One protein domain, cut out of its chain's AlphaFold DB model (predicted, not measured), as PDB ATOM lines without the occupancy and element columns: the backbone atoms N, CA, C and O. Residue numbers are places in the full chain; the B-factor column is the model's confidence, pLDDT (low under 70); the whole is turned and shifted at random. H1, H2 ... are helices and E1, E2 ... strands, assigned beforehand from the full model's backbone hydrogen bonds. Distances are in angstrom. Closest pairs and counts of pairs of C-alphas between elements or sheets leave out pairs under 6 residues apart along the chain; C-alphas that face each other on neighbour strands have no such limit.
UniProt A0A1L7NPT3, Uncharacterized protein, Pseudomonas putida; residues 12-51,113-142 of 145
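What this domain is: This is residues 12 to 51 and 113 to 142 of the 145 residues of an uncharacterized protein of Pseudomonas putida (UniProt A0A1L7NPT3). Look first for a pair of helices, H1 and H2, packed side by side and running opposite ways; E1 joins H1 to a small head of loops, residues 12 to 31, at the far end of the model. The short helix H3 ends the printed part. The 70 printed residues hold one named strand and three named helices, in the order E1, H1, H2, H3, and the class is mostly helix. The whole is loose, with a radius of gyration of the C-alphas of 14.7 A, and flat, spanning 39 by 34 by 18 A.

Where its parts are: Begin at C-alpha 12, at (42.211, 5.335, -19.360); residues 12 to 31 hold no named element. E1 is residues 32 to 34. Find C-alpha 36 at (41.311, -0.672, -27.063); from there H1 runs 18.6 A to residue 48. H2, residues 114 to 129, is 22.6 A long. H3, residues 139 to 142, ends at (28.563, 1.299, -42.488).

How they stand to each other: Residues 12 to 13 pair antiparallel with residues 32 to 33 of E1, which pairs with no named strand. E1 and H1 meet only through their tight link. H1 and H2 touch, closest at the C-alphas of Ala 41 and Gln 128, 5.3 A apart. Their tilt of 35.2 degrees is only just steep. E1 is apart from H2, and H3 is apart from E1, H1 and H2. In H1 and H2 every O i to N i+4 pair is within hydrogen-bond range; H3 is too short for one.

The domain as a whole: The farthest C-alphas, of Ala 22 and Lys 142, are 43.4 A apart. Residues 52 to 112 are not printed, and C-alphas 51 and 113 stand 15.7 A apart across the cut. The link from H2 to H3 is short. Check the B-factor column: mean pLDDT of the printed part is 86.5, with residues 19, 21 to 22 and 139 to 142 under 70.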
ATOM      1  N   LYS A  12      42.757   5.632 -20.684       89.75
ATOM      2  CA  LYS A  12      42.211   5.335 -19.360       89.75
ATOM      3  C   LYS A  12      43.312   5.422 -18.313       89.75
ATOM      4  O   LYS A  12      44.485   5.204 -18.626       89.75
ATOM      5  N   ALA A  13      42.936   5.665 -17.061       88.75
ATOM      6  CA  ALA A  13      43.876   5.602 -15.946       88.75
ATOM      7  C   ALA A  13      44.574   4.231 -15.894       88.75
ATOM      8  O   ALA A  13      43.971   3.178 -16.138       88.75
ATOM      9  N   CYS A  14      45.868   4.229 -15.587       87.19
ATOM     10  CA  CYS A  14      46.610   2.993 -15.397       87.19
ATOM     11  C   CYS A  14      46.084   2.263 -14.155       87.19
ATOM     12  O   CYS A  14      46.153   2.795 -13.054       87.19
ATOM     13  N   ALA A  15      45.623   1.020 -14.308       85.25
ATOM     14  CA  ALA A  15      45.078   0.241 -13.191       85.25
ATOM     15  C   ALA A  15      46.077   0.021 -12.036       85.25
ATOM     16  O   ALA A  15      45.662  -0.112 -10.891       85.25
ATOM     17  N   TYR A  16      47.382   0.011 -12.333       83.00
ATOM     18  CA  TYR A  16      48.431  -0.259 -11.347       83.00
ATOM     19  C   TYR A  16      48.756   0.948 -10.474       83.00
ATOM     20  O   TYR A  16      48.925   0.800  -9.273       83.00
ATOM     21  N   CYS A  17      48.862   2.136 -11.070       84.31
ATOM     22  CA  CYS A  17      49.247   3.331 -10.324       84.31
ATOM     23  C   CYS A  17      48.106   4.321 -10.107       84.31
ATOM     24  O   CYS A  17      48.275   5.278  -9.365       84.31
ATOM     25  N   LYS A  18      46.953   4.114 -10.752       79.12
ATOM     26  CA  LYS A  18      45.754   4.959 -10.651       79.12
ATOM     27  C   LYS A  18      46.038   6.457 -10.851       79.12
ATOM     28  O   LYS A  18      45.363   7.292 -10.269       79.12
ATOM     29  N   GLY A  19      47.036   6.790 -11.673       68.38
ATOM     30  CA  GLY A  19      47.472   8.171 -11.915       68.38
ATOM     31  C   GLY A  19      48.713   8.609 -11.129       68.38
ATOM     32  O   GLY A  19      49.289   9.638 -11.462       68.38
ATOM     33  N   ALA A  20      49.203   7.822 -10.165       72.25
ATOM     34  CA  ALA A  20      50.483   8.077  -9.506       72.25
ATOM     35  C   ALA A  20      51.646   7.806 -10.483       72.25
ATOM     36  O   ALA A  20      51.875   6.682 -10.936       72.25
ATOM     37  N   THR A  21      52.369   8.848 -10.876       65.75
ATOM     38  CA  THR A  21      53.357   8.799 -11.971       65.75
ATOM     39  C   THR A  21      54.722   8.248 -11.551       65.75
ATOM     40  O   THR A  21      55.502   7.807 -12.399       65.75
ATOM     41  N   ALA A  22      55.013   8.182 -10.249       62.88
ATOM     42  CA  ALA A  22      56.306   7.739  -9.743       62.88
ATOM     43  C   ALA A  22      56.511   6.227  -9.977       62.88
ATOM     44  O   ALA A  22      56.053   5.384  -9.214       62.88
ATOM     45  N   ARG A  23      57.230   5.876 -11.051       74.19
ATOM     46  CA  ARG A  23      57.789   4.528 -11.318       74.19
ATOM     47  C   ARG A  23      56.825   3.419 -11.779       74.19
ATOM     48  O   ARG A  23      57.154   2.241 -11.697       74.19
ATOM     49  N   CYS A  24      55.684   3.752 -12.388       81.69
ATOM     50  CA  CYS A  24      54.819   2.728 -12.993       81.69
ATOM     51  C   CYS A  24      55.278   2.282 -14.401       81.69
ATOM     52  O   CYS A  24      54.886   2.879 -15.407       81.69
ATOM     53  N   TYR A  25      56.026   1.177 -14.498       83.19
ATOM     54  CA  TYR A  25      56.458   0.599 -15.786       83.19
ATOM     55  C   TYR A  25      55.299   0.129 -16.669       83.19
ATOM     56  O   TYR A  25      55.373   0.204 -17.894       83.19
ATOM     57  N   ALA A  26      54.180  -0.275 -16.060       81.38
ATOM     58  CA  ALA A  26      53.006  -0.730 -16.795       81.38
ATOM     59  C   ALA A  26      52.427   0.358 -17.722       81.38
ATOM     60  O   ALA A  26      51.861   0.025 -18.764       81.38
ATOM     61  N   CYS A  27      52.550   1.640 -17.355       83.44
ATOM     62  CA  CYS A  27      52.152   2.797 -18.170       83.44
ATOM     63  C   CYS A  27      53.339   3.673 -18.597       83.44
ATOM     64  O   CYS A  27      53.134   4.796 -19.051       83.44
ATOM     65  N   LYS A  28      54.575   3.181 -18.428       84.88
ATOM     66  CA  LYS A  28      55.805   3.945 -18.686       84.88
ATOM     67  C   LYS A  28      55.787   5.330 -18.023       84.88
ATOM     68  O   LYS A  28      56.119   6.325 -18.653       84.88
ATOM     69  N   HIS A  29      55.355   5.382 -16.762       85.25
ATOM     70  CA  HIS A  29      55.336   6.592 -15.924       85.25
ATOM     71  C   HIS A  29      54.351   7.694 -16.357       85.25
ATOM     72  O   HIS A  29      54.322   8.753 -15.745       85.25
ATOM     73  N   THR A  30      53.494   7.442 -17.352       86.31
ATOM     74  CA  THR A  30      52.521   8.439 -17.844       86.31
ATOM     75  C   THR A  30      51.250   8.539 -16.996       86.31
ATOM     76  O   THR A  30      50.463   9.461 -17.171       86.31
ATOM     77  N   GLY A  31      50.995   7.570 -16.111       86.19
ATOM     78  CA  GLY A  31      49.754   7.484 -15.330       86.19
ATOM     79  C   GLY A  31      48.534   6.989 -16.123       86.19
ATOM     80  O   GLY A  31      47.532   6.597 -15.520       86.19
ATOM     81  N   VAL A  32      48.624   6.908 -17.454       88.38
ATOM     82  CA  VAL A  32      47.523   6.551 -18.358       88.38
ATOM     83  C   VAL A  32      47.921   5.454 -19.350       88.38
ATOM     84  O   VAL A  32      49.093   5.185 -19.594       88.38
ATOM     85  N   LYS A  33      46.938   4.760 -19.920       89.81
ATOM     86  CA  LYS A  33      47.131   3.794 -21.011       89.81
ATOM     87  C   LYS A  33      46.088   4.025 -22.088       89.81
ATOM     88  O   LYS A  33      44.947   4.331 -21.765       89.81
ATOM     89  N   LEU A  34      46.447   3.779 -23.342       91.31
ATOM     90  CA  LEU A  34      45.480   3.753 -24.437       91.31
ATOM     91  C   LEU A  34      44.377   2.715 -24.162       91.31
ATOM     92  O   LEU A  34      44.651   1.603 -23.689       91.31
ATOM     93  N   THR A  35      43.126   3.070 -24.449       93.19
ATOM     94  CA  THR A  35      42.019   2.101 -24.482       93.19
ATOM     95  C   THR A  35      42.170   1.176 -25.697       93.19
ATOM     96  O   THR A  35      43.059   1.359 -26.529       93.19
ATOM     97  N   ARG A  36      41.307   0.158 -25.841       93.88
ATOM     98  CA  ARG A  36      41.311  -0.672 -27.063       93.88
ATOM     99  C   ARG A  36      41.008   0.168 -28.309       93.88
ATOM    100  O   ARG A  36      41.674   0.003 -29.326       93.88
ATOM    101  N   ARG A  37      40.077   1.116 -28.183       92.50
ATOM    102  CA  ARG A  37      39.752   2.116 -29.201       92.50
ATOM    103  C   ARG A  37      40.935   3.038 -29.511       92.50
ATOM    104  O   ARG A  37      41.327   3.117 -30.670       92.50
ATOM    105  N   GLY A  38      41.581   3.623 -28.498       93.19
ATOM    106  CA  GLY A  38      42.786   4.442 -28.690       93.19
ATOM    107  C   GLY A  38      43.948   3.667 -29.324       93.19
ATOM    108  O   GLY A  38      44.638   4.171 -30.207       93.19
ATOM    109  N   MET A  39      44.137   2.395 -28.956       93.88
ATOM    110  CA  MET A  39      45.130   1.515 -29.587       93.88
ATOM    111  C   MET A  39      44.818   1.231 -31.061       93.88
ATOM    112  O   MET A  39      45.740   1.187 -31.874       93.88
ATOM    113  N   ALA A  40      43.548   1.014 -31.412       93.88
ATOM    114  CA  ALA A  40      43.129   0.800 -32.796       93.88
ATOM    115  C   ALA A  40      43.318   2.068 -33.645       93.88
ATOM    116  O   ALA A  40      43.872   1.981 -34.741       93.88
ATOM    117  N   ALA A  41      42.961   3.241 -33.116       94.25
ATOM    118  CA  ALA A  41      43.226   4.525 -33.761       94.25
ATOM    119  C   ALA A  41      44.732   4.768 -33.955       94.25
ATOM    120  O   ALA A  41      45.168   5.130 -35.046       94.25
ATOM    121  N   ARG A  42      45.559   4.462 -32.947       94.00
ATOM    122  CA  ARG A  42      47.023   4.563 -33.061       94.00
ATOM    123  C   ARG A  42      47.595   3.632 -34.129       94.00
ATOM    124  O   ARG A  42      48.509   4.024 -34.847       94.00
ATOM    125  N   LYS A  43      47.076   2.408 -34.250       93.88
ATOM    126  CA  LYS A  43      47.472   1.493 -35.333       93.88
ATOM    127  C   LYS A  43      47.120   2.072 -36.702       93.88
ATOM    128  O   LYS A  43      47.959   2.019 -37.591       93.88
ATOM    129  N   HIS A  44      45.932   2.659 -36.843       94.38
ATOM    130  CA  HIS A  44      45.525   3.323 -38.079       94.38
ATOM    131  C   HIS A  44      46.440   4.506 -38.422       94.38
ATOM    132  O   HIS A  44      46.910   4.587 -39.551       94.38
ATOM    133  N   MET A  45      46.801   5.343 -37.440       94.69
ATOM    134  CA  MET A  45      47.789   6.414 -37.634       94.69
ATOM    135  C   MET A  45      49.125   5.869 -38.156       94.69
ATOM    136  O   MET A  45      49.661   6.396 -39.122       94.69
ATOM    137  N   ILE A  46      49.651   4.789 -37.566       93.44
ATOM    138  CA  ILE A  46      50.898   4.159 -38.036       93.44
ATOM    139  C   ILE A  46      50.751   3.671 -39.485       93.44
ATOM    140  O   ILE A  46      51.686   3.796 -40.271       93.44
ATOM    141  N   THR A  47      49.588   3.138 -39.866       94.00
ATOM    142  CA  THR A  47      49.318   2.750 -41.256       94.00
ATOM    143  C   THR A  47      49.342   3.949 -42.201       94.00
ATOM    144  O   THR A  47      49.917   3.824 -43.274       94.00
ATOM    145  N   LEU A  48      48.775   5.094 -41.809       94.06
ATOM    146  CA  LEU A  48      48.785   6.321 -42.617       94.06
ATOM    147  C   LEU A  48      50.184   6.941 -42.727       94.06
ATOM    148  O   LEU A  48      50.535   7.493 -43.762       94.06
ATOM    149  N   LEU A  49      50.998   6.818 -41.677       94.81
ATOM    150  CA  LEU A  49      52.365   7.340 -41.651       94.81
ATOM    151  C   LEU A  49      53.388   6.437 -42.349       94.81
ATOM    152  O   LEU A  49      54.564   6.797 -42.437       94.81
ATOM    153  N   THR A  50      52.982   5.243 -42.791       95.38
ATOM    154  CA  THR A  50      53.906   4.267 -43.370       95.38
ATOM    155  C   THR A  50      53.473   3.789 -44.743       95.38
ATOM    156  O   THR A  50      52.321   3.420 -44.957       95.38
ATOM    157  N   GLN A  51      54.433   3.671 -45.651       95.31
ATOM    158  CA  GLN A  51      54.237   3.151 -47.004       95.31
ATOM    159  C   GLN A  51      54.967   1.818 -47.167       95.31
ATOM    160  O   GLN A  51      55.944   1.545 -46.463       95.31
ATOM    161  N   ASP A 113      54.934  17.072 -44.000       91.75
ATOM    162  CA  ASP A 113      54.873  18.446 -43.512       91.75
ATOM    163  C   ASP A 113      53.765  18.633 -42.454       91.75
ATOM    164  O   ASP A 113      53.019  17.710 -42.116       91.75
ATOM    165  N   GLY A 114      53.680  19.838 -41.883       90.88
ATOM    166  CA  GLY A 114      52.712  20.144 -40.828       90.88
ATOM    167  C   GLY A 114      51.252  20.015 -41.273       90.88
ATOM    168  O   GLY A 114      50.434  19.489 -40.517       90.88
ATOM    169  N   ASP A 115      50.927  20.433 -42.496       92.75
ATOM    170  CA  ASP A 115      49.555  20.406 -43.015       92.75
ATOM    171  C   ASP A 115      49.104  18.967 -43.287       92.75
ATOM    172  O   ASP A 115      47.990  18.571 -42.932       92.75
ATOM    173  N   GLN A 116      50.001  18.147 -43.832       93.06
ATOM    174  CA  GLN A 116      49.798  16.715 -44.016       93.06
ATOM    175  C   GLN A 116      49.622  15.997 -42.676       93.06
ATOM    176  O   GLN A 116      48.699  15.194 -42.524       93.06
ATOM    177  N   LEU A 117      50.458  16.301 -41.677       93.31
ATOM    178  CA  LEU A 117      50.317  15.727 -40.337       93.31
ATOM    179  C   LEU A 117      48.995  16.133 -39.679       93.31
ATOM    180  O   LEU A 117      48.362  15.302 -39.027       93.31
ATOM    181  N   LEU A 118      48.545  17.372 -39.880       92.94
ATOM    182  CA  LEU A 118      47.253  17.841 -39.386       92.94
ATOM    183  C   LEU A 118      46.086  17.122 -40.080       92.94
ATOM    184  O   LEU A 118      45.127  16.722 -39.419       92.94
ATOM    185  N   ALA A 119      46.169  16.911 -41.396       93.19
ATOM    186  CA  ALA A 119      45.178  16.139 -42.141       93.19
ATOM    187  C   ALA A 119      45.105  14.684 -41.646       93.19
ATOM    188  O   ALA A 119      44.011  14.170 -41.400       93.19
ATOM    189  N   ILE A 120      46.260  14.051 -41.412       93.56
ATOM    190  CA  ILE A 120      46.347  12.704 -40.833       93.56
ATOM    191  C   ILE A 120      45.746  12.683 -39.425       93.56
ATOM    192  O   ILE A 120      44.960  11.787 -39.119       93.56
ATOM    193  N   ALA A 121      46.059  13.662 -38.572       93.25
ATOM    194  CA  ALA A 121      45.501  13.744 -37.223       93.25
ATOM    195  C   ALA A 121      43.963  13.811 -37.255       93.25
ATOM    196  O   ALA A 121      43.302  12.996 -36.609       93.25
ATOM    197  N   ARG A 122      43.393  14.679 -38.102       93.19
ATOM    198  CA  ARG A 122      41.936  14.784 -38.303       93.19
ATOM    199  C   ARG A 122      41.320  13.476 -38.804       93.19
ATOM    200  O   ARG A 122      40.266  13.065 -38.321       93.19
ATOM    201  N   GLN A 123      41.975  12.794 -39.744       94.50
ATOM    202  CA  GLN A 123      41.511  11.498 -40.247       94.50
ATOM    203  C   GLN A 123      41.515  10.426 -39.149       94.50
ATOM    204  O   GLN A 123      40.585   9.622 -39.055       94.50
ATOM    205  N   VAL A 124      42.539  10.419 -38.294       94.38
ATOM    206  CA  VAL A 124      42.656   9.482 -37.170       94.38
ATOM    207  C   VAL A 124      41.581   9.741 -36.116       94.38
ATOM    208  O   VAL A 124      40.994   8.785 -35.609       94.38
ATOM    209  N   GLU A 125      41.284  11.002 -35.811       92.00
ATOM    210  CA  GLU A 125      40.208  11.385 -34.890       92.00
ATOM    211  C   GLU A 125      38.833  10.985 -35.430       92.00
ATOM    212  O   GLU A 125      38.047  10.354 -34.714       92.00
ATOM    213  N   ALA A 126      38.576  11.252 -36.715       91.25
ATOM    214  CA  ALA A 126      37.362  10.810 -37.392       91.25
ATOM    215  C   ALA A 126      37.229   9.280 -37.351       91.25
ATOM    216  O   ALA A 126      36.178   8.760 -36.972       91.25
ATOM    217  N   TYR A 127      38.306   8.545 -37.649       92.81
ATOM    218  CA  TYR A 127      38.325   7.087 -37.537       92.81
ATOM    219  C   TYR A 127      38.033   6.627 -36.104       92.81
ATOM    220  O   TYR A 127      37.179   5.761 -35.908       92.81
ATOM    221  N   GLN A 128      38.667   7.231 -35.094       92.94
ATOM    222  CA  GLN A 128      38.448   6.896 -33.685       92.94
ATOM    223  C   GLN A 128      36.984   7.086 -33.262       92.94
ATOM    224  O   GLN A 128      36.467   6.269 -32.494       92.94
ATOM    225  N   ALA A 129      36.299   8.107 -33.782       91.00
ATOM    226  CA  ALA A 129      34.880   8.344 -33.519       91.00
ATOM    227  C   ALA A 129      33.971   7.227 -34.071       91.00
ATOM    228  O   ALA A 129      32.900   6.978 -33.516       91.00
ATOM    229  N   THR A 130      34.407   6.501 -35.109       90.81
ATOM    230  CA  THR A 130      33.659   5.355 -35.661       90.81
ATOM    231  C   THR A 130      33.796   4.068 -34.843       90.81
ATOM    232  O   THR A 130      33.064   3.101 -35.077       90.81
ATOM    233  N   LEU A 131      34.738   4.026 -33.896       91.56
ATOM    234  CA  LEU A 131      35.074   2.823 -33.146       91.56
ATOM    235  C   LEU A 131      34.217   2.667 -31.884       91.56
ATOM    236  O   LEU A 131      34.011   3.600 -31.106       91.56
ATOM    237  N   ASN A 132      33.802   1.430 -31.626       90.75
ATOM    238  CA  ASN A 132      33.213   0.998 -30.365       90.75
ATOM    239  C   ASN A 132      34.275   0.940 -29.247       90.75
ATOM    240  O   ASN A 132      35.483   0.986 -29.494       90.75
ATOM    241  N   LYS A 133      33.837   0.756 -27.992       89.06
ATOM    242  CA  LYS A 133      34.725   0.651 -26.812       89.06
ATOM    243  C   LYS A 133      35.760  -0.481 -26.908       89.06
ATOM    244  O   LYS A 133      36.821  -0.407 -26.287       89.06
ATOM    245  N   ASP A 134      35.460  -1.533 -27.662       89.00
ATOM    246  CA  ASP A 134      36.350  -2.672 -27.892       89.00
ATOM    247  C   ASP A 134      37.369  -2.440 -29.024       89.00
ATOM    248  O   ASP A 134      38.268  -3.263 -29.194       89.00
ATOM    249  N   GLY A 135      37.282  -1.311 -29.738       82.94
ATOM    250  CA  GLY A 135      38.145  -0.959 -30.865       82.94
ATOM    251  C   GLY A 135      37.687  -1.512 -32.217       82.94
ATOM    252  O   GLY A 135      38.455  -1.440 -33.174       82.94
ATOM    253  N   THR A 136      36.470  -2.057 -32.314       87.56
ATOM    254  CA  THR A 136      35.862  -2.485 -33.587       87.56
ATOM    255  C   THR A 136      35.068  -1.354 -34.240       87.56
ATOM    256  O   THR A 136      34.568  -0.465 -33.554       87.56
ATOM    257  N   VAL A 137      34.926  -1.377 -35.568       81.81
ATOM    258  CA  VAL A 137      34.124  -0.377 -36.294       81.81
ATOM    259  C   VAL A 137      32.639  -0.576 -35.989       81.81
ATOM    260  O   VAL A 137      32.102  -1.678 -36.136       81.81
ATOM    261  N   SER A 138      31.953   0.498 -35.604       71.12
ATOM    262  CA  SER A 138      30.511   0.476 -35.378       71.12
ATOM    263  C   SER A 138      29.759   0.155 -36.672       71.12
ATOM    264  O   SER A 138      29.789   0.918 -37.640       71.12
ATOM    265  N   ARG A 139      29.026  -0.972 -36.696       64.38
ATOM    266  CA  ARG A 139      28.187  -1.383 -37.844       64.38
ATOM    267  C   ARG A 139      27.127  -0.338 -38.223       64.38
ATOM    268  O   ARG A 139      26.661  -0.361 -39.356       64.38
ATOM    269  N   ARG A 140      26.760   0.577 -37.316       57.81
ATOM    270  CA  ARG A 140      25.735   1.608 -37.556       57.81
ATOM    271  C   ARG A 140      26.176   2.674 -38.569       57.81
ATOM    272  O   ARG A 140      25.321   3.211 -39.259       57.81
ATOM    273  N   LEU A 141      27.482   2.924 -38.706       52.53
ATOM    274  CA  LEU A 141      28.037   3.902 -39.655       52.53
ATOM    275  C   LEU A 141      28.350   3.308 -41.040       52.53
ATOM    276  O   LEU A 141      28.551   4.052 -41.989       52.53
ATOM    277  N   LYS A 142      28.326   1.975 -41.196       45.41
ATOM    278  CA  LYS A 142      28.563   1.299 -42.488       45.41
ATOM    279  C   LYS A 142      27.437   1.474 -43.521       45.41
ATOM    280  O   LYS A 142      27.606   1.031 -44.646       45.41
TER     281      LYS A 142